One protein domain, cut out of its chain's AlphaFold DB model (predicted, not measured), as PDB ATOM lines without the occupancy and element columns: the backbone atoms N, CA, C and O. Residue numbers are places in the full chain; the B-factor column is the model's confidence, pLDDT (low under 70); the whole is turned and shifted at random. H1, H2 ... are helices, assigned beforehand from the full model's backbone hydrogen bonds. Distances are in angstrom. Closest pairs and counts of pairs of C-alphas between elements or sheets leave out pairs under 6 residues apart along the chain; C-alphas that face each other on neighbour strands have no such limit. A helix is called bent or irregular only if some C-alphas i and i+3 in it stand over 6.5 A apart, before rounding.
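AT A GLANCE: This is residues 37 to 229 of the 436 residues of an uncharacterized protein of Andreprevotia sp. IGB-42 (UniProt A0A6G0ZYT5). H5 runs through the core of an elongated body of helices, with H1, H2 and H3 packed on it and the long H9 crossing it. Toward one end the hairpin of H10 and H11 packs on H3 through H11; toward the other, H6, H7 and H8 form a loose arch, with H8 packed on H1. The printed part has 193 residues with twelve named helices, H1 to H12 in order, and no named strand: all helix. It is compact, with a radius of gyration of the C-alphas of 17.8 A, and spans 58 by 32 by 30 A.

HOW THE PARTS SIT: H1, residues 37 to 55, H2, residues 59 to 70, and H5, residues 92 to 111, form a bundle, a group of helices side by side. In the hairpin of H1 and H2, residues 46 to 53 alone of H1 touch H2; the closest C-alphas, of Ala 49 and Met 65, are 5.4 A apart. H2 and H5 touch at a shallow tilt of 7 degrees, the same way, closest at the C-alphas of Trp 59 and Val 95, 5.8 A. H3, residues 75 to 83, touches residues 98 to 105 alone of H5, closest at C-alphas 76 and 102, 5.6 A. H4, residues 85 to 90, touches H5 only at the corner, closest at C-alphas 88 and 95, 5.7 A. H6, residues 113 to 121, touches no helix. H7, residues 123 to 126, touches H8, residues 129 to 137, only at the corner, closest at C-alphas 125 and 132, 4.8 A. H8 touches residues 39 to 46 alone of H1, about perpendicular at 76 degrees, closest at C-alphas 137 and 43, 4.6 A. H9, residues 142 to 165, touches the hub H5 with residues 145 to 155 alone, closest at C-alphas 152 and 104, 3.9 A. H10, residues 169 to 192, and H11, residues 196 to 217, form a hairpin, closest at C-alphas 187 and 202, 4.6 A. H11 touches H3, closest at C-alphas 203 and 78, 3.9 A. H12, residues 220 to 227, only just touches H9, with 3 pairs of C-alphas within 8 A, closest at C-alphas 226 and 161, 7.6 A. Every O i to N i+4 pair is within hydrogen-bond range in H1 to H5, against 4 of 5 in H6, 2 of 5 in H8 with 2 of 6 O i to N i+3 pairs, 18 of 20 in H9, 15 of 20 in H10, 17 of 18 in H11 and 2 of 4 in H12; H7 is too short for such a pair.

IN THESE COORDINATES: H1 begins at C-alpha 37, (54.179, 135.514, 96.009); H12 ends at C-alpha 227, (83.852, 117.902, 132.522). H9 is 35.2 A long, H11 31.1 A and H5 29.2 A. H10 is irregular, C-alphas 172 and 175 being 9.4 A apart, with a kink of 120 degrees near residue 176; H6 is only just irregular, C-alphas 113 and 116 being 6.50 A apart.

THE WHOLE: The C-alphas farthest apart, of Pro 37 and Lys 175, are 59.6 A apart. The printed part has no cut, and its links are tight. Mean pLDDT of the printed part is 70.7; 86 residues are under 70, among them residues 110 to 145.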
ATOM      1  N   PRO A  37      54.131 136.985  95.990       38.97
ATOM      2  CA  PRO A  37      54.179 135.514  96.009       38.97
ATOM      3  C   PRO A  37      55.590 134.918  96.133       38.97
ATOM      4  O   PRO A  37      55.774 133.906  96.808       38.97
ATOM      5  N   CYS A  38      56.606 135.577  95.565       43.19
ATOM      6  CA  CYS A  38      57.998 135.106  95.594       43.19
ATOM      7  C   CYS A  38      58.545 135.001  97.027       43.19
ATOM      8  O   CYS A  38      59.229 134.049  97.388       43.19
ATOM      9  N   THR A  39      58.160 135.938  97.896       52.81
ATOM     10  CA  THR A  39      58.605 135.956  99.296       52.81
ATOM     11  C   THR A  39      58.053 134.784 100.111       52.81
ATOM     12  O   THR A  39      58.668 134.386 101.097       52.81
ATOM     13  N   THR A  40      56.918 134.207  99.704       55.03
ATOM     14  CA  THR A  40      56.252 133.112 100.425       55.03
ATOM     15  C   THR A  40      56.875 131.759 100.082       55.03
ATOM     16  O   THR A  40      57.136 130.969 100.987       55.03
ATOM     17  N   GLU A  41      57.187 131.515  98.806       52.84
ATOM     18  CA  GLU A  41      57.887 130.299  98.357       52.84
ATOM     19  C   GLU A  41      59.287 130.183  98.968       52.84
ATOM     20  O   GLU A  41      59.679 129.129  99.457       52.84
ATOM     21  N   LEU A  42      60.026 131.290  99.033       51.97
ATOM     22  CA  LEU A  42      61.381 131.313  99.592       51.97
ATOM     23  C   LEU A  42      61.392 131.120 101.105       51.97
ATOM     24  O   LEU A  42      62.242 130.411 101.640       51.97
ATOM     25  N   LYS A  43      60.412 131.709 101.799       56.06
ATOM     26  CA  LYS A  43      60.173 131.439 103.220       56.06
ATOM     27  C   LYS A  43      59.863 129.961 103.445       56.06
ATOM     28  O   LYS A  43      60.406 129.372 104.375       56.06
ATOM     29  N   ARG A  44      59.044 129.350 102.581       58.81
ATOM     30  CA  ARG A  44      58.738 127.915 102.643       58.81
ATOM     31  C   ARG A  44      59.979 127.062 102.400       58.81
ATOM     32  O   ARG A  44      60.208 126.128 103.155       58.81
ATOM     33  N   TYR A  45      60.805 127.421 101.423       57.88
ATOM     34  CA  TYR A  45      62.037 126.706 101.097       57.88
ATOM     35  C   TYR A  45      63.079 126.791 102.222       57.88
ATOM     36  O   TYR A  45      63.632 125.774 102.629       57.88
ATOM     37  N   ALA A  46      63.301 127.976 102.801       59.31
ATOM     38  CA  ALA A  46      64.198 128.137 103.947       59.31
ATOM     39  C   ALA A  46      63.676 127.403 105.195       59.31
ATOM     40  O   ALA A  46      64.452 126.765 105.906       59.31
ATOM     41  N   ALA A  47      62.361 127.443 105.441       65.44
ATOM     42  CA  ALA A  47      61.740 126.673 106.515       65.44
ATOM     43  C   ALA A  47      61.884 125.161 106.292       65.44
ATOM     44  O   ALA A  47      62.210 124.446 107.234       65.44
ATOM     45  N   GLN A  48      61.714 124.685 105.057       65.56
ATOM     46  CA  GLN A  48      61.909 123.286 104.687       65.56
ATOM     47  C   GLN A  48      63.369 122.863 104.849       65.56
ATOM     48  O   GLN A  48      63.625 121.816 105.429       65.56
ATOM     49  N   ALA A  49      64.331 123.673 104.408       64.69
ATOM     50  CA  ALA A  49      65.747 123.351 104.538       64.69
ATOM     51  C   ALA A  49      66.192 123.283 106.008       64.69
ATOM     52  O   ALA A  49      66.890 122.348 106.395       64.69
ATOM     53  N   VAL A  50      65.739 124.216 106.854       70.25
ATOM     54  CA  VAL A  50      66.003 124.152 108.301       70.25
ATOM     55  C   VAL A  50      65.281 122.971 108.954       70.25
ATOM     56  O   VAL A  50      65.855 122.303 109.813       70.25
ATOM     57  N   ASP A  51      64.047 122.670 108.544       71.88
ATOM     58  CA  ASP A  51      63.317 121.512 109.058       71.88
ATOM     59  C   ASP A  51      64.017 120.194 108.701       71.88
ATOM     60  O   ASP A  51      64.250 119.373 109.591       71.88
ATOM     61  N   VAL A  52      64.446 120.041 107.444       68.69
ATOM     62  CA  VAL A  52      65.241 118.903 106.965       68.69
ATOM     63  C   VAL A  52      66.543 118.802 107.747       68.69
ATOM     64  O   VAL A  52      66.799 117.747 108.317       68.69
ATOM     65  N   LEU A  53      67.328 119.878 107.875       75.44
ATOM     66  CA  LEU A  53      68.577 119.854 108.650       75.44
ATOM     67  C   LEU A  53      68.360 119.484 110.119       75.44
ATOM     68  O   LEU A  53      69.189 118.795 110.708       75.44
ATOM     69  N   SER A  54      67.233 119.887 110.712       78.81
ATOM     70  CA  SER A  54      66.915 119.545 112.101       78.81
ATOM     71  C   SER A  54      66.547 118.072 112.317       78.81
ATOM     72  O   SER A  54      66.534 117.612 113.458       78.81
ATOM     73  N   LYS A  55      66.230 117.330 111.248       79.25
ATOM     74  CA  LYS A  55      65.692 115.961 111.321       79.25
ATOM     75  C   LYS A  55      66.574 114.923 110.640       79.25
ATOM     76  O   LYS A  55      66.643 113.788 111.108       79.25
ATOM     77  N   THR A  56      67.204 115.289 109.528       76.44
ATOM     78  CA  THR A  56      67.980 114.357 108.716       76.44
ATOM     79  C   THR A  56      69.268 113.958 109.418       76.44
ATOM     80  O   THR A  56      69.859 114.719 110.187       76.44
ATOM     81  N   ALA A  57      69.713 112.749 109.110       76.62
ATOM     82  CA  ALA A  57      71.054 112.281 109.413       76.62
ATOM     83  C   ALA A  57      71.752 111.680 108.190       76.62
ATOM     84  O   ALA A  57      72.763 110.997 108.320       76.62
ATOM     85  N   SER A  58      71.203 111.942 107.004       79.75
ATOM     86  CA  SER A  58      71.858 111.673 105.734       79.75
ATOM     87  C   SER A  58      72.797 112.830 105.430       79.75
ATOM     88  O   SER A  58      72.354 113.970 105.283       79.75
ATOM     89  N   TRP A  59      74.094 112.542 105.317       84.00
ATOM     90  CA  TRP A  59      75.068 113.549 104.904       84.00
ATOM     91  C   TRP A  59      74.722 114.143 103.530       84.00
ATOM     92  O   TRP A  59      74.823 115.354 103.356       84.00
ATOM     93  N   ALA A  60      74.250 113.324 102.586       70.94
ATOM     94  CA  ALA A  60      73.869 113.792 101.254       70.94
ATOM     95  C   ALA A  60      72.744 114.840 101.321       70.94
ATOM     96  O   ALA A  60      72.866 115.918 100.739       70.94
ATOM     97  N   ASP A  61      71.692 114.574 102.100       73.62
ATOM     98  CA  ASP A  61      70.577 115.515 102.261       73.62
ATOM     99  C   ASP A  61      71.035 116.791 102.973       73.62
ATOM    100  O   ASP A  61      70.704 117.906 102.559       73.62
ATOM    101  N   SER A  62      71.844 116.634 104.026       77.50
ATOM    102  CA  SER A  62      72.450 117.749 104.747       77.50
ATOM    103  C   SER A  62      73.268 118.640 103.822       77.50
ATOM    104  O   SER A  62      73.079 119.851 103.820       77.50
ATOM    105  N   GLN A  63      74.142 118.068 102.995       75.69
ATOM    106  CA  GLN A  63      75.018 118.819 102.102       75.69
ATOM    107  C   GLN A  63      74.223 119.659 101.096       75.69
ATOM    108  O   GLN A  63      74.563 120.822 100.870       75.69
ATOM    109  N   VAL A  64      73.141 119.115 100.527       65.69
ATOM    110  CA  VAL A  64      72.261 119.860  99.608       65.69
ATOM    111  C   VAL A  64      71.620 121.049 100.327       65.69
ATOM    112  O   VAL A  64      71.647 122.170  99.812       65.69
ATOM    113  N   MET A  65      71.095 120.845 101.539       69.88
ATOM    114  CA  MET A  65      70.446 121.916 102.304       69.88
ATOM    115  C   MET A  65      71.439 122.972 102.806       69.88
ATOM    116  O   MET A  65      71.143 124.164 102.752       69.88
ATOM    117  N   ILE A  66      72.635 122.568 103.240       70.31
ATOM    118  CA  ILE A  66      73.698 123.483 103.678       70.31
ATOM    119  C   ILE A  66      74.164 124.352 102.508       70.31
ATOM    120  O   ILE A  66      74.253 125.571 102.647       70.31
ATOM    121  N   ASN A  67      74.399 123.748 101.339       64.56
ATOM    122  CA  ASN A  67      74.735 124.483 100.120       64.56
ATOM    123  C   ASN A  67      73.656 125.504  99.759       64.56
ATOM    124  O   ASN A  67      73.977 126.638  99.408       64.56
ATOM    125  N   ALA A  68      72.387 125.115  99.867       60.78
ATOM    126  CA  ALA A  68      71.276 125.998  99.554       60.78
ATOM    127  C   ALA A  68      71.150 127.169 100.545       60.78
ATOM    128  O   ALA A  68      70.852 128.286 100.129       60.78
ATOM    129  N   LEU A  69      71.387 126.932 101.839       66.00
ATOM    130  CA  LEU A  69      71.229 127.942 102.891       66.00
ATOM    131  C   LEU A  69      72.434 128.876 103.044       66.00
ATOM    132  O   LEU A  69      72.252 130.057 103.334       66.00
ATOM    133  N   LEU A  70      73.651 128.351 102.899       70.19
ATOM    134  CA  LEU A  70      74.891 129.037 103.283       70.19
ATOM    135  C   LEU A  70      75.883 129.197 102.122       70.19
ATOM    136  O   LEU A  70      76.826 129.983 102.219       70.19
ATOM    137  N   GLY A  71      75.671 128.480 101.017       60.72
ATOM    138  CA  GLY A  71      76.582 128.449  99.877       60.72
ATOM    139  C   GLY A  71      77.767 127.492 100.055       60.72
ATOM    140  O   GLY A  71      78.083 127.024 101.150       60.72
ATOM    141  N   GLN A  72      78.449 127.220  98.939       63.81
ATOM    142  CA  GLN A  72      79.526 126.222  98.831       63.81
ATOM    143  C   GLN A  72      80.802 126.573  99.613       63.81
ATOM    144  O   GLN A  72      81.565 125.687  99.980       63.81
ATOM    145  N   GLN A  73      81.025 127.861  99.888       64.06
ATOM    146  CA  GLN A  73      82.181 128.371 100.638       64.06
ATOM    147  C   GLN A  73      81.837 128.633 102.117       64.06
ATOM    148  O   GLN A  73      82.477 129.453 102.775       64.06
ATOM    149  N   SER A  74      80.785 127.995 102.635       74.94
ATOM    150  CA  SER A  74      80.399 128.123 104.041       74.94
ATOM    151  C   SER A  74      81.432 127.488 104.966       74.94
ATOM    152  O   SER A  74      82.124 126.527 104.605       74.94
ATOM    153  N   PHE A  75      81.519 128.011 106.188       81.25
ATOM    154  CA  PHE A  75      82.377 127.437 107.219       81.25
ATOM    155  C   PHE A  75      81.989 125.978 107.474       81.25
ATOM    156  O   PHE A  75      82.852 125.104 107.491       81.25
ATOM    157  N   THR A  76      80.691 125.689 107.576       86.81
ATOM    158  CA  THR A  76      80.190 124.347 107.882       86.81
ATOM    159  C   THR A  76      80.555 123.299 106.825       86.81
ATOM    160  O   THR A  76      80.940 122.186 107.187       86.81
ATOM    161  N   LEU A  77      80.507 123.624 105.527       80.19
ATOM    162  CA  LEU A  77      80.976 122.691 104.490       80.19
ATOM    163  C   LEU A  77      82.490 122.494 104.530       80.19
ATOM    164  O   LEU A  77      82.975 121.398 104.247       80.19
ATOM    165  N   GLY A  78      83.230 123.528 104.930       81.94
ATOM    166  CA  GLY A  78      84.638 123.390 105.269       81.94
ATOM    167  C   GLY A  78      84.839 122.366 106.386       81.94
ATOM    168  O   GLY A  78      85.629 121.441 106.219       81.94
ATOM    169  N   VAL A  79      84.086 122.477 107.490       91.12
ATOM    170  CA  VAL A  79      84.156 121.520 108.614       91.12
ATOM    171  C   VAL A  79      83.877 120.104 108.138       91.12
ATOM    172  O   VAL A  79      84.649 119.200 108.447       91.12
ATOM    173  N   ALA A  80      82.832 119.912 107.335       87.50
ATOM    174  CA  ALA A  80      82.506 118.609 106.774       87.50
ATOM    175  C   ALA A  80      83.656 118.024 105.935       87.50
ATOM    176  O   ALA A  80      83.997 116.851 106.086       87.50
ATOM    177  N   LYS A  81      84.313 118.847 105.107       82.00
ATOM    178  CA  LYS A  81      85.489 118.423 104.336       82.00
ATOM    179  C   LYS A  81      86.684 118.068 105.222       82.00
ATOM    180  O   LYS A  81      87.350 117.080 104.940       82.00
ATOM    181  N   GLY A  82      86.950 118.849 106.269       80.31
ATOM    182  CA  GLY A  82      88.037 118.577 107.218       80.31
ATOM    183  C   GLY A  82      87.804 117.322 108.063       80.31
ATOM    184  O   GLY A  82      88.744 116.613 108.395       80.31
ATOM    185  N   VAL A  83      86.545 117.020 108.379       85.12
ATOM    186  CA  VAL A  83      86.152 115.770 109.043       85.12
ATOM    187  C   VAL A  83      86.261 114.572 108.092       85.12
ATOM    188  O   VAL A  83      86.667 113.493 108.508       85.12
ATOM    189  N   GLY A  84      85.928 114.754 106.813       72.44
ATOM    190  CA  GLY A  84      85.979 113.717 105.787       72.44
ATOM    191  C   GLY A  84      84.623 113.043 105.549       72.44
ATOM    192  O   GLY A  84      83.955 112.568 106.467       72.44
ATOM    193  N   GLU A  85      84.225 112.957 104.278       64.44
ATOM    194  CA  GLU A  85      82.892 112.484 103.868       64.44
ATOM    195  C   GLU A  85      82.630 111.009 104.223       64.44
ATOM    196  O   GLU A  85      81.500 110.635 104.543       64.44
ATOM    197  N   ASN A  86      83.673 110.175 104.268       54.81
ATOM    198  CA  ASN A  86      83.564 108.771 104.684       54.81
ATOM    199  C   ASN A  86      83.149 108.628 106.158       54.81
ATOM    200  O   ASN A  86      82.407 107.716 106.517       54.81
ATOM    201  N   LEU A  87      83.599 109.541 107.025       66.38
ATOM    202  CA  LEU A  87      83.185 109.554 108.429       66.38
ATOM    203  C   LEU A  87      81.766 110.107 108.579       66.38
ATOM    204  O   LEU A  87      80.995 109.612 109.391       66.38
ATOM    205  N   LEU A  88      81.379 111.087 107.763       68.69
ATOM    206  CA  LEU A  88      80.022 111.641 107.786       68.69
ATOM    207  C   LEU A  88      78.968 110.651 107.292       68.69
ATOM    208  O   LEU A  88      77.860 110.619 107.815       68.69
ATOM    209  N   THR A  89      79.304 109.817 106.315       63.59
ATOM    210  CA  THR A  89      78.392 108.781 105.805       63.59
ATOM    211  C   THR A  89      78.233 107.600 106.765       63.59
ATOM    212  O   THR A  89      77.183 106.964 106.763       63.59
ATOM    213  N   SER A  90      79.227 107.336 107.617       57.09
ATOM    214  CA  SER A  90      79.220 106.219 108.575       57.09
ATOM    215  C   SER A  90      78.809 106.613 109.999       57.09
ATOM    216  O   SER A  90      78.327 105.771 110.756       57.09
ATOM    217  N   ALA A  91      78.935 107.887 110.383       70.69
ATOM    218  CA  ALA A  91      78.655 108.358 111.737       70.69
ATOM    219  C   ALA A  91      77.433 109.292 111.791       70.69
ATOM    220  O   ALA A  91      77.541 110.514 111.688       70.69
ATOM    221  N   TYR A  92      76.263 108.714 112.072       76.31
ATOM    222  CA  TYR A  92      74.984 109.424 112.254       76.31
ATOM    223  C   TYR A  92      75.073 110.661 113.168       76.31
ATOM    224  O   TYR A  92      74.563 111.737 112.851       76.31
ATOM    225  N   GLU A  93      75.729 110.525 114.320       80.19
ATOM    226  CA  GLU A  93      75.852 111.625 115.283       80.19
ATOM    227  C   GLU A  93      76.756 112.754 114.751       80.19
ATOM    228  O   GLU A  93      76.652 113.897 115.194       80.19
ATOM    229  N   LEU A  94      77.645 112.456 113.796       82.81
ATOM    230  CA  LEU A  94      78.568 113.433 113.219       82.81
ATOM    231  C   LEU A  94      77.838 114.292 112.191       82.81
ATOM    232  O   LEU A  94      78.008 115.507 112.181       82.81
ATOM    233  N   VAL A  95      76.920 113.692 111.428       84.88
ATOM    234  CA  VAL A  95      75.974 114.440 110.587       84.88
ATOM    235  C   VAL A  95      75.129 115.387 111.435       84.88
ATOM    236  O   VAL A  95      74.971 116.550 111.075       84.88
ATOM    237  N   LYS A  96      74.652 114.950 112.609       88.62
ATOM    238  CA  LYS A  96      73.932 115.838 113.537       88.62
ATOM    239  C   LYS A  96      74.779 117.003 114.034       88.62
ATOM    240  O   LYS A  96      74.270 118.118 114.130       88.62
ATOM    241  N   LEU A  97      76.055 116.763 114.340       90.19
ATOM    242  CA  LEU A  97      76.982 117.825 114.726       90.19
ATOM    243  C   LEU A  97      77.149 118.842 113.589       90.19
ATOM    244  O   LEU A  97      77.043 120.043 113.828       90.19
ATOM    245  N   ILE A  98      77.344 118.376 112.352       92.06
ATOM    246  CA  ILE A  98      77.444 119.244 111.171       92.06
ATOM    247  C   ILE A  98      76.142 120.022 110.934       92.06
ATOM    248  O   ILE A  98      76.188 121.224 110.680       92.06
ATOM    249  N   ASN A  99      74.977 119.392 111.091       91.88
ATOM    250  CA  ASN A  99      73.688 120.075 110.965       91.88
ATOM    251  C   ASN A  99      73.507 121.159 112.034       91.88
ATOM    252  O   ASN A  99      73.023 122.247 111.724       91.88
ATOM    253  N   MET A 100      73.940 120.905 113.273       91.88
ATOM    254  CA  MET A 100      73.965 121.918 114.332       91.88
ATOM    255  C   MET A 100      74.860 123.104 113.940       91.88
ATOM    256  O   MET A 100      74.435 124.253 114.057       91.88
ATOM    257  N   LEU A 101      76.053 122.852 113.389       90.88
ATOM    258  CA  LEU A 101      76.943 123.917 112.909       90.88
ATOM    259  C   LEU A 101      76.311 124.739 111.777       90.88
ATOM    260  O   LEU A 101      76.386 125.968 111.814       90.88
ATOM    261  N   ALA A 102      75.619 124.085 110.841       86.69
ATOM    262  CA  ALA A 102      74.922 124.756 109.747       86.69
ATOM    263  C   ALA A 102      73.803 125.671 110.255       86.69
ATOM    264  O   ALA A 102      73.690 126.823 109.842       86.69
ATOM    265  N   LEU A 103      72.978 125.172 111.178       87.12
ATOM    266  CA  LEU A 103      71.887 125.945 111.772       87.12
ATOM    267  C   LEU A 103      72.415 127.131 112.594       87.12
ATOM    268  O   LEU A 103      71.836 128.216 112.560       87.12
ATOM    269  N   ALA A 104      73.542 126.954 113.279       84.00
ATOM    270  CA  ALA A 104      74.223 128.019 114.001       84.00
ATOM    271  C   ALA A 104      74.809 129.097 113.068       84.00
ATOM    272  O   ALA A 104      74.666 130.288 113.338       84.00
ATOM    273  N   GLU A 105      75.451 128.697 111.966       82.00
ATOM    274  CA  GLU A 105      75.968 129.613 110.939       82.00
ATOM    275  C   GLU A 105      74.825 130.373 110.248       82.00
ATOM    276  O   GLU A 105      74.912 131.584 110.048       82.00
ATOM    277  N   TYR A 106      73.701 129.697 109.994       79.00
ATOM    278  CA  TYR A 106      72.466 130.309 109.504       79.00
ATOM    279  C   TYR A 106      71.910 131.359 110.485       79.00
ATOM    280  O   TYR A 106      71.552 132.466 110.072       79.00
ATOM    281  N   HIS A 107      71.871 131.054 111.788       79.44
ATOM    282  CA  HIS A 107      71.440 132.001 112.822       79.44
ATOM    283  C   HIS A 107      72.342 133.243 112.886       79.44
ATOM    284  O   HIS A 107      71.850 134.368 112.994       79.44
ATOM    285  N   GLU A 108      73.659 133.048 112.813       74.25
ATOM    286  CA  GLU A 108      74.639 134.134 112.822       74.25
ATOM    287  C   GLU A 108      74.509 135.033 111.590       74.25
ATOM    288  O   GLU A 108      74.469 136.258 111.726       74.25
ATOM    289  N   ALA A 109      74.366 134.437 110.404       71.50
ATOM    290  CA  ALA A 109      74.147 135.173 109.162       71.50
ATOM    291  C   ALA A 109      72.896 136.064 109.240       71.50
ATOM    292  O   ALA A 109      72.926 137.209 108.789       71.50
ATOM    293  N   ARG A 110      71.824 135.574 109.875       69.25
ATOM    294  CA  ARG A 110      70.565 136.312 110.055       69.25
ATOM    295  C   ARG A 110      70.697 137.518 110.996       69.25
ATOM    296  O   ARG A 110      70.075 138.550 110.753       69.25
ATOM    297  N   HIS A 111      71.492 137.398 112.059       69.12
ATOM    298  CA  HIS A 111      71.572 138.395 113.136       69.12
ATOM    299  C   HIS A 111      72.797 139.313 113.070       69.12
ATOM    300  O   HIS A 111      72.945 140.204 113.909       69.12
ATOM    301  N   ALA A 112      73.681 139.139 112.086       59.34
ATOM    302  CA  ALA A 112      74.838 140.007 111.928       59.34
ATOM    303  C   ALA A 112      74.396 141.452 111.576       59.34
ATOM    304  O   ALA A 112      73.742 141.665 110.553       59.34
ATOM    305  N   PRO A 113      74.795 142.489 112.343       46.62
ATOM    306  CA  PRO A 113      74.357 143.875 112.116       46.62
ATOM    307  C   PRO A 113      74.790 144.438 110.750       46.62
ATOM    308  O   PRO A 113      74.143 145.324 110.196       46.62
ATOM    309  N   THR A 114      75.847 143.878 110.155       47.62
ATOM    310  CA  THR A 114      76.311 144.233 108.809       47.62
ATOM    311  C   THR A 114      75.587 143.479 107.691       47.62
ATOM    312  O   THR A 114      75.726 143.879 106.544       47.62
ATOM    313  N   PHE A 115      74.786 142.447 107.970       42.75
ATOM    314  CA  PHE A 115      74.065 141.677 106.948       42.75
ATOM    315  C   PHE A 115      73.000 142.530 106.245       42.75
ATOM    316  O   PHE A 115      73.045 142.701 105.029       42.75
ATOM    317  N   LEU A 116      72.118 143.181 107.013       40.12
ATOM    318  CA  LEU A 116      71.113 144.116 106.483       40.12
ATOM    319  C   LEU A 116      71.742 145.358 105.826       40.12
ATOM    320  O   LEU A 116      71.198 145.889 104.859       40.12
ATOM    321  N   GLN A 117      72.896 145.814 106.317       41.44
ATOM    322  CA  GLN A 117      73.617 146.960 105.753       41.44
ATOM    323  C   GLN A 117      74.369 146.594 104.457       41.44
ATOM    324  O   GLN A 117      74.392 147.399 103.528       41.44
ATOM    325  N   ARG A 118      74.909 145.370 104.347       42.38
ATOM    326  CA  ARG A 118      75.513 144.788 103.128       42.38
ATOM    327  C   ARG A 118      74.464 144.472 102.063       42.38
ATOM    328  O   ARG A 118      74.714 144.708 100.889       42.38
ATOM    329  N   LEU A 119      73.271 144.035 102.461       39.88
ATOM    330  CA  LEU A 119      72.128 143.855 101.563       39.88
ATOM    331  C   LEU A 119      71.636 145.174 100.959       39.88
ATOM    332  O   LEU A 119      71.355 145.228  99.770       39.88
ATOM    333  N   LYS A 120      71.578 146.249 101.756       34.56
ATOM    334  CA  LYS A 120      71.152 147.581 101.292       34.56
ATOM    335  C   LYS A 120      72.202 148.321 100.454       34.56
ATOM    336  O   LYS A 120      71.828 149.151  99.638       34.56
ATOM    337  N   SER A 121      73.493 148.056 100.669       35.81
ATOM    338  CA  SER A 121      74.602 148.722  99.956       35.81
ATOM    339  C   SER A 121      75.084 147.976  98.710       35.81
ATOM    340  O   SER A 121      75.861 148.524  97.933       35.81
ATOM    341  N   SER A 122      74.604 146.751  98.484       34.06
ATOM    342  CA  SER A 122      74.919 145.995  97.280       34.06
ATOM    343  C   SER A 122      73.890 146.286  96.188       34.06
ATOM    344  O   SER A 122      72.733 145.886  96.292       34.06
ATOM    345  N   SER A 123      74.339 146.843  95.067       35.31
ATOM    346  CA  SER A 123      73.627 146.817  93.777       35.31
ATOM    347  C   SER A 123      73.271 145.391  93.294       35.31
ATOM    348  O   SER A 123      72.558 145.228  92.310       35.31
ATOM    349  N   LEU A 124      73.701 144.345  94.014       35.53
ATOM    350  CA  LEU A 124      73.438 142.923  93.767       35.53
ATOM    351  C   LEU A 124      71.976 142.484  93.941       35.53
ATOM    352  O   LEU A 124      71.616 141.452  93.377       35.53
ATOM    353  N   LEU A 125      71.123 143.248  94.638       38.06
ATOM    354  CA  LEU A 125      69.675 142.970  94.689       38.06
ATOM    355  C   LEU A 125      69.017 143.001  93.294       38.06
ATOM    356  O   LEU A 125      67.961 142.405  93.115       38.06
ATOM    357  N   MET A 126      69.653 143.652  92.312       36.44
ATOM    358  CA  MET A 126      69.119 143.833  90.956       36.44
ATOM    359  C   MET A 126      69.816 142.977  89.881       36.44
ATOM    360  O   MET A 126      69.359 142.970  88.744       36.44
ATOM    361  N   ILE A 127      70.911 142.268  90.201       36.91
ATOM    362  CA  ILE A 127      71.778 141.629  89.180       36.91
ATOM    363  C   ILE A 127      71.924 140.110  89.395       36.91
ATOM    364  O   ILE A 127      72.339 139.397  88.485       36.91
ATOM    365  N   ASN A 128      71.546 139.568  90.563       34.22
ATOM    366  CA  ASN A 128      71.517 138.118  90.771       34.22
ATOM    367  C   ASN A 128      70.396 137.695  91.744       34.22
ATOM    368  O   ASN A 128      70.471 138.015  92.937       34.22
ATOM    369  N   PRO A 129      69.373 136.953  91.276       37.19
ATOM    370  CA  PRO A 129      68.215 136.614  92.095       37.19
ATOM    371  C   PRO A 129      68.583 135.773  93.321       37.19
ATOM    372  O   PRO A 129      67.952 135.946  94.351       37.19
ATOM    373  N   ILE A 130      69.640 134.954  93.298       39.56
ATOM    374  CA  ILE A 130      69.994 134.044  94.409       39.56
ATOM    375  C   ILE A 130      70.424 134.809  95.674       39.56
ATOM    376  O   ILE A 130      70.137 134.394  96.796       39.56
ATOM    377  N   VAL A 131      71.051 135.976  95.508       39.84
ATOM    378  CA  VAL A 131      71.527 136.809  96.627       39.84
ATOM    379  C   VAL A 131      70.385 137.632  97.235       39.84
ATOM    380  O   VAL A 131      70.293 137.754  98.458       39.84
ATOM    381  N   GLY A 132      69.477 138.152  96.400       39.44
ATOM    382  CA  GLY A 132      68.282 138.879  96.847       39.44
ATOM    383  C   GLY A 132      67.204 137.978  97.464       39.44
ATOM    384  O   GLY A 132      66.514 138.379  98.400       39.44
ATOM    385  N   ILE A 133      67.106 136.737  96.984       40.69
ATOM    386  CA  ILE A 133      66.189 135.694  97.459       40.69
ATOM    387  C   ILE A 133      66.475 135.301  98.912       40.69
ATOM    388  O   ILE A 133      65.557 135.227  99.733       40.69
ATOM    389  N   ASN A 134      67.751 135.107  99.242       45.81
ATOM    390  CA  ASN A 134      68.185 134.731 100.580       45.81
ATOM    391  C   ASN A 134      67.775 135.808 101.600       45.81
ATOM    392  O   ASN A 134      67.086 135.511 102.573       45.81
ATOM    393  N   ALA A 135      68.057 137.080 101.311       45.22
ATOM    394  CA  ALA A 135      67.775 138.238 102.164       45.22
ATOM    395  C   ALA A 135      66.333 138.349 102.700       45.22
ATOM    396  O   ALA A 135      66.123 138.706 103.860       45.22
ATOM    397  N   ILE A 136      65.336 138.061 101.857       44.41
ATOM    398  CA  ILE A 136      63.913 138.265 102.170       44.41
ATOM    399  C   ILE A 136      63.339 137.090 102.984       44.41
ATOM    400  O   ILE A 136      62.464 137.291 103.833       44.41
ATOM    401  N   ALA A 137      63.857 135.872 102.782       48.28
ATOM    402  CA  ALA A 137      63.459 134.686 103.542       48.28
ATOM    403  C   ALA A 137      63.933 134.737 105.009       48.28
ATOM    404  O   ALA A 137      63.217 134.292 105.907       48.28
ATOM    405  N   PHE A 138      65.099 135.339 105.267       51.25
ATOM    406  CA  PHE A 138      65.721 135.421 106.596       51.25
ATOM    407  C   PHE A 138      64.946 136.267 107.622       51.25
ATOM    408  O   PHE A 138      65.042 136.001 108.816       51.25
ATOM    409  N   ALA A 139      64.166 137.262 107.190       50.72
ATOM    410  CA  ALA A 139      63.612 138.283 108.087       50.72
ATOM    411  C   ALA A 139      62.267 137.932 108.768       50.72
ATOM    412  O   ALA A 139      61.818 138.698 109.613       50.72
ATOM    413  N   HIS A 140      61.586 136.835 108.400       50.19
ATOM    414  CA  HIS A 140      60.173 136.609 108.792       50.19
ATOM    415  C   HIS A 140      59.819 135.166 109.219       50.19
ATOM    416  O   HIS A 140      58.653 134.781 109.157       50.19
ATOM    417  N   LEU A 141      60.790 134.346 109.635       56.75
ATOM    418  CA  LEU A 141      60.561 132.948 110.037       56.75
ATOM    419  C   LEU A 141      60.847 132.742 111.535       56.75
ATOM    420  O   LEU A 141      61.951 132.330 111.903       56.75
ATOM    421  N   SER A 142      59.861 133.020 112.394       56.44
ATOM    422  CA  SER A 142      59.994 132.944 113.861       56.44
ATOM    423  C   SER A 142      60.225 131.520 114.387       56.44
ATOM    424  O   SER A 142      61.144 131.309 115.165       56.44
ATOM    425  N   GLY A 143      59.491 130.509 113.901       59.31
ATOM    426  CA  GLY A 143      59.669 129.111 114.354       59.31
ATOM    427  C   GLY A 143      60.986 128.449 113.909       59.31
ATOM    428  O   GLY A 143      61.443 127.476 114.499       59.31
ATOM    429  N   VAL A 144      61.617 128.994 112.870       64.44
ATOM    430  CA  VAL A 144      62.946 128.587 112.381       64.44
ATOM    431  C   VAL A 144      64.051 129.224 113.230       64.44
ATOM    432  O   VAL A 144      65.138 128.662 113.360       64.44
ATOM    433  N   ASP A 145      63.767 130.388 113.817       69.44
ATOM    434  CA  ASP A 145      64.725 131.157 114.604       69.44
ATOM    435  C   ASP A 145      65.108 130.451 115.896       69.44
ATOM    436  O   ASP A 145      66.284 130.370 116.222       69.44
ATOM    437  N   GLU A 146      64.133 129.876 116.600       79.56
ATOM    438  CA  GLU A 146      64.369 129.225 117.889       79.56
ATOM    439  C   GLU A 146      65.318 128.028 117.764       79.56
ATOM    440  O   GLU A 146      66.289 127.934 118.520       79.56
ATOM    441  N   LYS A 147      65.098 127.164 116.761       80.50
ATOM    442  CA  LYS A 147      65.975 126.018 116.463       80.50
ATOM    443  C   LYS A 147      67.390 126.473 116.099       80.50
ATOM    444  O   LYS A 147      68.374 125.905 116.568       80.50
ATOM    445  N   ALA A 148      67.499 127.504 115.266       81.12
ATOM    446  CA  ALA A 148      68.784 128.039 114.837       81.12
ATOM    447  C   ALA A 148      69.520 128.750 115.992       81.12
ATOM    448  O   ALA A 148      70.735 128.623 116.130       81.12
ATOM    449  N   ALA A 149      68.787 129.434 116.874       84.38
ATOM    450  CA  ALA A 149      69.308 130.075 118.076       84.38
ATOM    451  C   ALA A 149      69.780 129.052 119.114       84.38
ATOM    452  O   ALA A 149      70.790 129.269 119.785       84.38
ATOM    453  N   GLU A 150      69.072 127.932 119.256       87.00
ATOM    454  CA  GLU A 150      69.530 126.806 120.065       87.00
ATOM    455  C   GLU A 150      70.827 126.227 119.511       87.00
ATOM    456  O   GLU A 150      71.824 126.204 120.230       87.00
ATOM    457  N   ALA A 151      70.854 125.885 118.222       87.94
ATOM    458  CA  ALA A 151      72.058 125.403 117.556       87.94
ATOM    459  C   ALA A 151      73.232 126.385 117.704       87.94
ATOM    460  O   ALA A 151      74.352 125.982 118.008       87.94
ATOM    461  N   TYR A 152      72.977 127.693 117.596       86.44
ATOM    462  CA  TYR A 152      73.983 128.724 117.845       86.44
ATOM    463  C   TYR A 152      74.551 128.645 119.264       86.44
ATOM    464  O   TYR A 152      75.769 128.627 119.432       86.44
ATOM    465  N   ARG A 153      73.700 128.538 120.294       86.50
ATOM    466  CA  ARG A 153      74.159 128.371 121.685       86.50
ATOM    467  C   ARG A 153      74.997 127.105 121.863       86.50
ATOM    468  O   ARG A 153      75.979 127.130 122.604       86.50
ATOM    469  N   GLU A 154      74.634 126.016 121.192       85.69
ATOM    470  CA  GLU A 154      75.392 124.764 121.234       85.69
ATOM    471  C   GLU A 154      76.751 124.876 120.549       85.69
ATOM    472  O   GLU A 154      77.753 124.438 121.114       85.69
ATOM    473  N   ARG A 155      76.816 125.530 119.387       89.19
ATOM    474  CA  ARG A 155      78.079 125.826 118.706       89.19
ATOM    475  C   ARG A 155      79.002 126.666 119.583       89.19
ATOM    476  O   ARG A 155      80.192 126.376 119.645       89.19
ATOM    477  N   GLN A 156      78.475 127.665 120.294       84.81
ATOM    478  CA  GLN A 156      79.299 128.458 121.212       84.81
ATOM    479  C   GLN A 156      79.902 127.586 122.319       84.81
ATOM    480  O   GLN A 156      81.096 127.684 122.575       84.81
ATOM    481  N   ALA A 157      79.128 126.659 122.895       82.62
ATOM    482  CA  ALA A 157      79.660 125.712 123.875       82.62
ATOM    483  C   ALA A 157      80.741 124.783 123.283       82.62
ATOM    484  O   ALA A 157      81.692 124.433 123.979       82.62
ATOM    485  N   LEU A 158      80.624 124.396 122.008       86.62
ATOM    486  CA  LEU A 158      81.668 123.641 121.310       86.62
ATOM    487  C   LEU A 158      82.939 124.478 121.112       86.62
ATOM    488  O   LEU A 158      84.036 123.979 121.342       86.62
ATOM    489  N   PHE A 159      82.820 125.744 120.716       85.06
ATOM    490  CA  PHE A 159      83.977 126.630 120.581       85.06
ATOM    491  C   PHE A 159      84.649 126.916 121.925       85.06
ATOM    492  O   PHE A 159      85.877 126.907 121.993       85.06
ATOM    493  N   ASP A 160      83.876 127.083 122.998       82.00
ATOM    494  CA  ASP A 160      84.410 127.207 124.355       82.00
ATOM    495  C   ASP A 160      85.164 125.935 124.776       82.00
ATOM    496  O   ASP A 160      86.223 126.026 125.405       82.00
ATOM    497  N   LEU A 161      84.662 124.757 124.377       84.19
ATOM    498  CA  LEU A 161      85.325 123.470 124.596       84.19
ATOM    499  C   LEU A 161      86.672 123.403 123.895       84.19
ATOM    500  O   LEU A 161      87.684 123.114 124.532       84.19
ATOM    501  N   VAL A 162      86.677 123.706 122.601       88.19
ATOM    502  CA  VAL A 162      87.893 123.745 121.790       88.19
ATOM    503  C   VAL A 162      88.889 124.726 122.410       88.19
ATOM    504  O   VAL A 162      90.022 124.354 122.702       88.19
ATOM    505  N   ALA A 163      88.463 125.954 122.711       85.50
ATOM    506  CA  ALA A 163      89.329 126.960 123.313       85.50
ATOM    507  C   ALA A 163      89.915 126.495 124.657       85.50
ATOM    508  O   ALA A 163      91.088 126.742 124.921       85.50
ATOM    509  N   ALA A 164      89.136 125.805 125.496       83.44
ATOM    510  CA  ALA A 164      89.616 125.273 126.769       83.44
ATOM    511  C   ALA A 164      90.696 124.197 126.592       83.44
ATOM    512  O   ALA A 164      91.718 124.268 127.273       83.44
ATOM    513  N   VAL A 165      90.513 123.258 125.655       84.94
ATOM    514  CA  VAL A 165      91.521 122.233 125.322       84.94
ATOM    515  C   VAL A 165      92.848 122.892 124.928       84.94
ATOM    516  O   VAL A 165      93.913 122.522 125.421       84.94
ATOM    517  N   PHE A 166      92.786 123.928 124.091       88.75
ATOM    518  CA  PHE A 166      93.972 124.606 123.564       88.75
ATOM    519  C   PHE A 166      94.600 125.648 124.502       88.75
ATOM    520  O   PHE A 166      95.637 126.213 124.157       88.75
ATOM    521  N   ARG A 167      94.060 125.870 125.712       89.38
ATOM    522  CA  ARG A 167      94.776 126.611 126.774       89.38
ATOM    523  C   ARG A 167      95.920 125.800 127.377       89.38
ATOM    524  O   ARG A 167      96.893 126.379 127.853       89.38
ATOM    525  N   SER A 168      95.806 124.474 127.367       86.19
ATOM    526  CA  SER A 168      96.800 123.568 127.951       86.19
ATOM    527  C   SER A 168      96.962 122.310 127.086       86.19
ATOM    528  O   SER A 168      96.760 121.195 127.566       86.19
ATOM    529  N   PRO A 169      97.337 122.453 125.799       87.56
ATOM    530  CA  PRO A 169      97.277 121.369 124.816       87.56
ATOM    531  C   PRO A 169      98.168 120.173 125.182       87.56
ATOM    532  O   PRO A 169      97.790 119.033 124.930       87.56
ATOM    533  N   GLY A 170      99.312 120.409 125.838       85.94
ATOM    534  CA  GLY A 170     100.202 119.343 126.312       85.94
ATOM    535  C   GLY A 170      99.544 118.394 127.317       85.94
ATOM    536  O   GLY A 170      99.859 117.209 127.337       85.94
ATOM    537  N   GLU A 171      98.580 118.882 128.101       83.94
ATOM    538  CA  GLU A 171      97.857 118.058 129.072       83.94
ATOM    539  C   GLU A 171      96.834 117.121 128.422       83.94
ATOM    540  O   GLU A 171      96.469 116.110 129.017       83.94
ATOM    541  N   PHE A 172      96.360 117.465 127.223       82.62
ATOM    542  CA  PHE A 172      95.331 116.718 126.503       82.62
ATOM    543  C   PHE A 172      95.921 115.814 125.423       82.62
ATOM    544  O   PHE A 172      95.533 114.657 125.306       82.62
ATOM    545  N   PHE A 173      96.878 116.330 124.655       83.25
ATOM    546  CA  PHE A 173      97.422 115.657 123.477       83.25
ATOM    547  C   PHE A 173      98.803 115.035 123.713       83.25
ATOM    548  O   PHE A 173      99.286 114.277 122.868       83.25
ATOM    549  N   GLY A 174      99.467 115.337 124.836       86.06
ATOM    550  CA  GLY A 174     100.810 114.839 125.128       86.06
ATOM    551  C   GLY A 174     101.777 115.116 123.974       86.06
ATOM    552  O   GLY A 174     101.994 116.263 123.594       86.06
ATOM    553  N   LYS A 175     102.324 114.054 123.370       84.88
ATOM    554  CA  LYS A 175     103.263 114.151 122.236       84.88
ATOM    555  C   LYS A 175     102.637 114.676 120.938       84.88
ATOM    556  O   LYS A 175     103.371 115.114 120.063       84.88
ATOM    557  N   ALA A 176     101.311 114.624 120.797       82.69
ATOM    558  CA  ALA A 176     100.603 115.130 119.620       82.69
ATOM    559  C   ALA A 176     100.224 116.621 119.738       82.69
ATOM    560  O   ALA A 176      99.609 117.169 118.823       82.69
ATOM    561  N   ALA A 177     100.578 117.287 120.847       88.00
ATOM    562  CA  ALA A 177     100.171 118.663 121.123       88.00
ATOM    563  C   ALA A 177     100.602 119.650 120.034       88.00
ATOM    564  O   ALA A 177      99.794 120.485 119.638       88.00
ATOM    565  N   ASP A 178     101.817 119.526 119.501       89.62
ATOM    566  CA  ASP A 178     102.325 120.454 118.486       89.62
ATOM    567  C   ASP A 178     101.511 120.392 117.184       89.62
ATOM    568  O   ASP A 178     101.157 121.427 116.618       89.62
ATOM    569  N   ALA A 179     101.147 119.184 116.740       84.25
ATOM    570  CA  ALA A 179     100.325 118.986 115.546       84.25
ATOM    571  C   ALA A 179      98.903 119.540 115.741       84.25
ATOM    572  O   ALA A 179      98.404 120.285 114.896       84.25
ATOM    573  N   ALA A 180      98.282 119.255 116.890       85.00
ATOM    574  CA  ALA A 180      96.962 119.784 117.226       85.00
ATOM    575  C   ALA A 180      96.977 121.324 117.312       85.00
ATOM    576  O   ALA A 180      96.075 121.999 116.811       85.00
ATOM    577  N   VAL A 181      98.019 121.907 117.920       91.88
ATOM    578  CA  VAL A 181      98.195 123.365 118.034       91.88
ATOM    579  C   VAL A 181      98.382 124.001 116.660       91.88
ATOM    580  O   VAL A 181      97.834 125.077 116.415       91.88
ATOM    581  N   ALA A 182      99.096 123.347 115.741       91.19
ATOM    582  CA  ALA A 182      99.237 123.823 114.369       91.19
ATOM    583  C   ALA A 182      97.877 123.906 113.652       91.19
ATOM    584  O   ALA A 182      97.555 124.953 113.083       91.19
ATOM    585  N   ASN A 183      97.047 122.860 113.753       88.06
ATOM    586  CA  ASN A 183      95.688 122.849 113.197       88.06
ATOM    587  C   ASN A 183      94.817 123.963 113.801       88.06
ATOM    588  O   ASN A 183      94.164 124.718 113.073       88.06
ATOM    589  N   TYR A 184      94.847 124.122 115.129       91.00
ATOM    590  CA  TYR A 184      94.090 125.164 115.825       91.00
ATOM    591  C   TYR A 184      94.538 126.579 115.436       91.00
ATOM    592  O   TYR A 184      93.706 127.443 115.150       91.00
ATOM    593  N   ASN A 185      95.845 126.823 115.339       91.50
ATOM    594  CA  ASN A 185      96.378 128.114 114.910       91.50
ATOM    595  C   ASN A 185      96.014 128.436 113.455       91.50
ATOM    596  O   ASN A 185      95.680 129.583 113.156       91.50
ATOM    597  N   ALA A 186      96.026 127.443 112.559       87.38
ATOM    598  CA  ALA A 186      95.590 127.610 111.173       87.38
ATOM    599  C   ALA A 186      94.096 127.964 111.087       87.38
ATOM    600  O   ALA A 186      93.721 128.893 110.366       87.38
ATOM    601  N   PHE A 187      93.251 127.294 111.878       87.31
ATOM    602  CA  PHE A 187      91.836 127.642 112.029       87.31
ATOM    603  C   PHE A 187      91.657 129.108 112.460       87.31
ATOM    604  O   PHE A 187      90.981 129.878 111.772       87.31
ATOM    605  N   ILE A 188      92.312 129.527 113.547       84.25
ATOM    606  CA  ILE A 188      92.236 130.909 114.045       84.25
ATOM    607  C   ILE A 188      92.776 131.912 113.013       84.25
ATOM    608  O   ILE A 188      92.212 132.995 112.848       84.25
ATOM    609  N   GLY A 189      93.848 131.568 112.297       77.06
ATOM    610  CA  GLY A 189      94.423 132.397 111.239       77.06
ATOM    611  C   GLY A 189      93.437 132.660 110.101       77.06
ATOM    612  O   GLY A 189      93.250 133.807 109.692       77.06
ATOM    613  N   HIS A 190      92.743 131.623 109.634       76.81
ATOM    614  CA  HIS A 190      91.745 131.759 108.576       76.81
ATOM    615  C   HIS A 190      90.496 132.527 109.022       76.81
ATOM    616  O   HIS A 190      90.015 133.370 108.259       76.81
ATOM    617  N   MET A 191      90.040 132.335 110.266       69.19
ATOM    618  CA  MET A 191      88.925 133.102 110.843       69.19
ATOM    619  C   MET A 191      89.178 134.616 110.838       69.19
ATOM    620  O   MET A 191      88.249 135.397 110.643       69.19
ATOM    621  N   LYS A 192      90.434 135.060 110.988       69.44
ATOM    622  CA  LYS A 192      90.793 136.491 110.959       69.44
ATOM    623  C   LYS A 192      90.635 137.129 109.578       69.44
ATOM    624  O   LYS A 192      90.380 138.327 109.491       69.44
ATOM    625  N   SER A 193      90.760 136.349 108.502       57.47
ATOM    626  CA  SER A 193      90.708 136.876 107.130       57.47
ATOM    627  C   SER A 193      89.326 137.401 106.727       57.47
ATOM    628  O   SER A 193      89.229 138.205 105.807       57.47
ATOM    629  N   SER A 194      88.257 136.969 107.410       56.81
ATOM    630  CA  SER A 194      86.864 137.379 107.166       56.81
ATOM    631  C   SER A 194      86.346 137.179 105.726       56.81
ATOM    632  O   SER A 194      85.278 137.688 105.394       56.81
ATOM    633  N   THR A 195      87.061 136.444 104.863       57.47
ATOM    634  CA  THR A 195      86.659 136.161 103.469       57.47
ATOM    635  C   THR A 195      85.837 134.874 103.366       57.47
ATOM    636  O   THR A 195      85.961 134.002 104.217       57.47
ATOM    637  N   LEU A 196      85.045 134.693 102.300       57.56
ATOM    638  CA  LEU A 196      84.317 133.429 102.063       57.56
ATOM    639  C   LEU A 196      85.275 132.231 101.937       57.56
ATOM    640  O   LEU A 196      85.098 131.220 102.606       57.56
ATOM    641  N   SER A 197      86.345 132.373 101.146       58.34
ATOM    642  CA  SER A 197      87.398 131.350 101.041       58.34
ATOM    643  C   SER A 197      88.094 131.111 102.388       58.34
ATOM    644  O   SER A 197      88.406 129.978 102.744       58.34
ATOM    645  N   GLY A 198      88.304 132.177 103.161       64.69
ATOM    646  CA  GLY A 198      88.823 132.118 104.520       64.69
ATOM    647  C   GLY A 198      87.913 131.356 105.475       64.69
ATOM    648  O   GLY A 198      88.403 130.507 106.203       64.69
ATOM    649  N   ASN A 199      86.601 131.586 105.430       69.62
ATOM    650  CA  ASN A 199      85.618 130.888 106.257       69.62
ATOM    651  C   ASN A 199      85.576 129.396 105.926       69.62
ATOM    652  O   ASN A 199      85.624 128.569 106.830       69.62
ATOM    653  N   TYR A 200      85.573 129.042 104.640       75.12
ATOM    654  CA  TYR A 200      85.666 127.649 104.214       75.12
ATOM    655  C   TYR A 200      86.959 126.982 104.705       75.12
ATOM    656  O   TYR A 200      86.920 125.917 105.317       75.12
ATOM    657  N   LYS A 201      88.119 127.624 104.503       77.81
ATOM    658  CA  LYS A 201      89.420 127.110 104.973       77.81
ATOM    659  C   LYS A 201      89.496 127.015 106.496       77.81
ATOM    660  O   LYS A 201      90.049 126.049 107.016       77.81
ATOM    661  N   ALA A 202      88.913 127.977 107.211       80.81
ATOM    662  CA  ALA A 202      88.753 127.915 108.658       80.81
ATOM    663  C   ALA A 202      87.920 126.693 109.049       80.81
ATOM    664  O   ALA A 202      88.314 125.958 109.945       80.81
ATOM    665  N   GLY A 203      86.828 126.432 108.328       85.38
ATOM    666  CA  GLY A 203      86.019 125.230 108.478       85.38
ATOM    667  C   GLY A 203      86.842 123.957 108.327       85.38
ATOM    668  O   GLY A 203      86.827 123.123 109.223       85.38
ATOM    669  N   VAL A 204      87.616 123.828 107.245       87.81
ATOM    670  CA  VAL A 204      88.472 122.649 107.004       87.81
ATOM    671  C   VAL A 204      89.414 122.402 108.180       87.81
ATOM    672  O   VAL A 204      89.468 121.292 108.705       87.81
ATOM    673  N   MET A 205      90.104 123.442 108.648       90.69
ATOM    674  CA  MET A 205      91.016 123.307 109.786       90.69
ATOM    675  C   MET A 205      90.276 122.998 111.087       90.69
ATOM    676  O   MET A 205      90.742 122.182 111.877       90.69
ATOM    677  N   PHE A 206      89.094 123.580 111.295       92.00
ATOM    678  CA  PHE A 206      88.251 123.254 112.440       92.00
ATOM    679  C   PHE A 206      87.786 121.790 112.412       92.00
ATOM    680  O   PHE A 206      87.725 121.156 113.458       92.00
ATOM    681  N   GLY A 207      87.528 121.222 111.230       90.12
ATOM    682  CA  GLY A 207      87.252 119.794 111.062       90.12
ATOM    683  C   GLY A 207      88.397 118.908 111.559       90.12
ATOM    684  O   GLY A 207      88.151 117.983 112.329       90.12
ATOM    685  N   HIS A 208      89.648 119.236 111.218       89.50
ATOM    686  CA  HIS A 208      90.818 118.530 111.761       89.50
ATOM    687  C   HIS A 208      90.919 118.674 113.287       89.50
ATOM    688  O   HIS A 208      91.096 117.684 113.988       89.50
ATOM    689  N   VAL A 209      90.709 119.887 113.812       90.94
ATOM    690  CA  VAL A 209      90.700 120.148 115.262       90.94
ATOM    691  C   VAL A 209      89.631 119.318 115.985       90.94
ATOM    692  O   VAL A 209      89.871 118.820 117.085       90.94
ATOM    693  N   LEU A 210      88.451 119.139 115.383       90.75
ATOM    694  CA  LEU A 210      87.411 118.275 115.941       90.75
ATOM    695  C   LEU A 210      87.854 116.813 116.000       90.75
ATOM    696  O   LEU A 210      87.603 116.162 117.012       90.75
ATOM    697  N   LEU A 211      88.512 116.299 114.959       85.62
ATOM    698  CA  LEU A 211      89.042 114.931 114.955       85.62
ATOM    699  C   LEU A 211      90.135 114.744 116.016       85.62
ATOM    700  O   LEU A 211      90.102 113.755 116.751       85.62
ATOM    701  N   ASP A 212      91.033 115.722 116.159       87.00
ATOM    702  CA  ASP A 212      92.051 115.730 117.212       87.00
ATOM    703  C   ASP A 212      91.379 115.634 118.595       87.00
ATOM    704  O   ASP A 212      91.724 114.773 119.404       87.00
ATOM    705  N   ILE A 213      90.343 116.440 118.855       86.12
ATOM    706  CA  ILE A 213      89.599 116.420 120.126       86.12
ATOM    707  C   ILE A 213      88.815 115.112 120.328       86.12
ATOM    708  O   ILE A 213      88.757 114.586 121.442       86.12
ATOM    709  N   LEU A 214      88.208 114.551 119.282       82.88
ATOM    710  CA  LEU A 214      87.497 113.275 119.385       82.88
ATOM    711  C   LEU A 214      88.451 112.135 119.771       82.88
ATOM    712  O   LEU A 214      88.075 111.276 120.568       82.88
ATOM    713  N   SER A 215      89.703 112.171 119.299       77.69
ATOM    714  CA  SER A 215      90.710 111.161 119.645       77.69
ATOM    715  C   SER A 215      91.028 111.111 121.148       77.69
ATOM    716  O   SER A 215      91.206 110.029 121.706       77.69
ATOM    717  N   ILE A 216      91.020 112.260 121.836       77.25
ATOM    718  CA  ILE A 216      91.316 112.341 123.276       77.25
ATOM    719  C   ILE A 216      90.086 112.071 124.153       77.25
ATOM    720  O   ILE A 216      90.224 111.543 125.256       77.25
ATOM    721  N   ILE A 217      88.874 112.389 123.673       68.88
ATOM    722  CA  ILE A 217      87.615 112.096 124.385       68.88
ATOM    723  C   ILE A 217      87.334 110.585 124.401       68.88
ATOM    724  O   ILE A 217      86.637 110.102 125.290       68.88
ATOM    725  N   GLY A 218      87.930 109.813 123.489       61.62
ATOM    726  CA  GLY A 218      87.936 108.349 123.561       61.62
ATOM    727  C   GLY A 218      88.694 107.763 124.761       61.62
ATOM    728  O   GLY A 218      88.495 106.593 125.081       61.62
ATOM    729  N   GLY A 219      89.537 108.551 125.445       60.75
ATOM    730  CA  GLY A 219      90.314 108.130 126.615       60.75
ATOM    731  C   GLY A 219      89.705 108.560 127.958       60.75
ATOM    732  O   GLY A 219      89.199 109.672 128.109       60.75
ATOM    733  N   VAL A 220      89.815 107.696 128.978       52.03
ATOM    734  CA  VAL A 220      89.220 107.884 130.325       52.03
ATOM    735  C   VAL A 220      89.692 109.177 131.019       52.03
ATOM    736  O   VAL A 220      88.921 109.829 131.721       52.03
ATOM    737  N   THR A 221      90.942 109.590 130.803       56.78
ATOM    738  CA  THR A 221      91.576 110.752 131.453       56.78
ATOM    739  C   THR A 221      91.157 112.107 130.870       56.78
ATOM    740  O   THR A 221      91.083 113.087 131.612       56.78
ATOM    741  N   GLY A 222      90.851 112.188 129.570       61.84
ATOM    742  CA  GLY A 222      90.505 113.451 128.902       61.84
ATOM    743  C   GLY A 222      89.122 113.984 129.294       61.84
ATOM    744  O   GLY A 222      88.938 115.187 129.486       61.84
ATOM    745  N   ILE A 223      88.159 113.079 129.490       61.38
ATOM    746  CA  ILE A 223      86.758 113.406 129.801       61.38
ATOM    747  C   ILE A 223      86.624 114.093 131.165       61.38
ATOM    748  O   ILE A 223      85.974 115.134 131.263       61.38
ATOM    749  N   ALA A 224      87.256 113.546 132.211       64.12
ATOM    750  CA  ALA A 224      87.151 114.069 133.577       64.12
ATOM    751  C   ALA A 224      87.673 115.511 133.689       64.12
ATOM    752  O   ALA A 224      87.098 116.342 134.392       64.12
ATOM    753  N   LYS A 225      88.731 115.828 132.935       67.12
ATOM    754  CA  LYS A 225      89.350 117.155 132.918       67.12
ATOM    755  C   LYS A 225      88.493 118.195 132.185       67.12
ATOM    756  O   LYS A 225      88.377 119.327 132.648       67.12
ATOM    757  N   LEU A 226      87.835 117.808 131.090       68.31
ATOM    758  CA  LEU A 226      86.926 118.690 130.338       68.31
ATOM    759  C   LEU A 226      85.592 118.914 131.066       68.31
ATOM    760  O   LEU A 226      85.057 120.024 131.064       68.31
ATOM    761  N   ALA A 227      85.085 117.879 131.738       66.56
ATOM    762  CA  ALA A 227      83.852 117.902 132.522       66.56
ATOM    763  C   ALA A 227      83.858 118.936 133.665       66.56
ATOM    764  O   ALA A 227      82.812 119.494 133.989       66.56
ATOM    765  N   ALA A 228      85.027 119.236 134.239       68.12
ATOM    766  CA  ALA A 228      85.174 120.154 135.371       68.12
ATOM    767  C   ALA A 228      84.994 121.648 135.018       68.12
ATOM    768  O   ALA A 228      84.965 122.489 135.914       68.12
ATOM    769  N   SER A 229      84.875 122.000 133.731       62.16
ATOM    770  CA  SER A 229      84.917 123.401 133.276       62.16
ATOM    771  C   SER A 229      83.560 124.127 133.303       62.16
ATOM    772  O   SER A 229      83.522 125.318 133.596       62.16
TER     773      SER A 229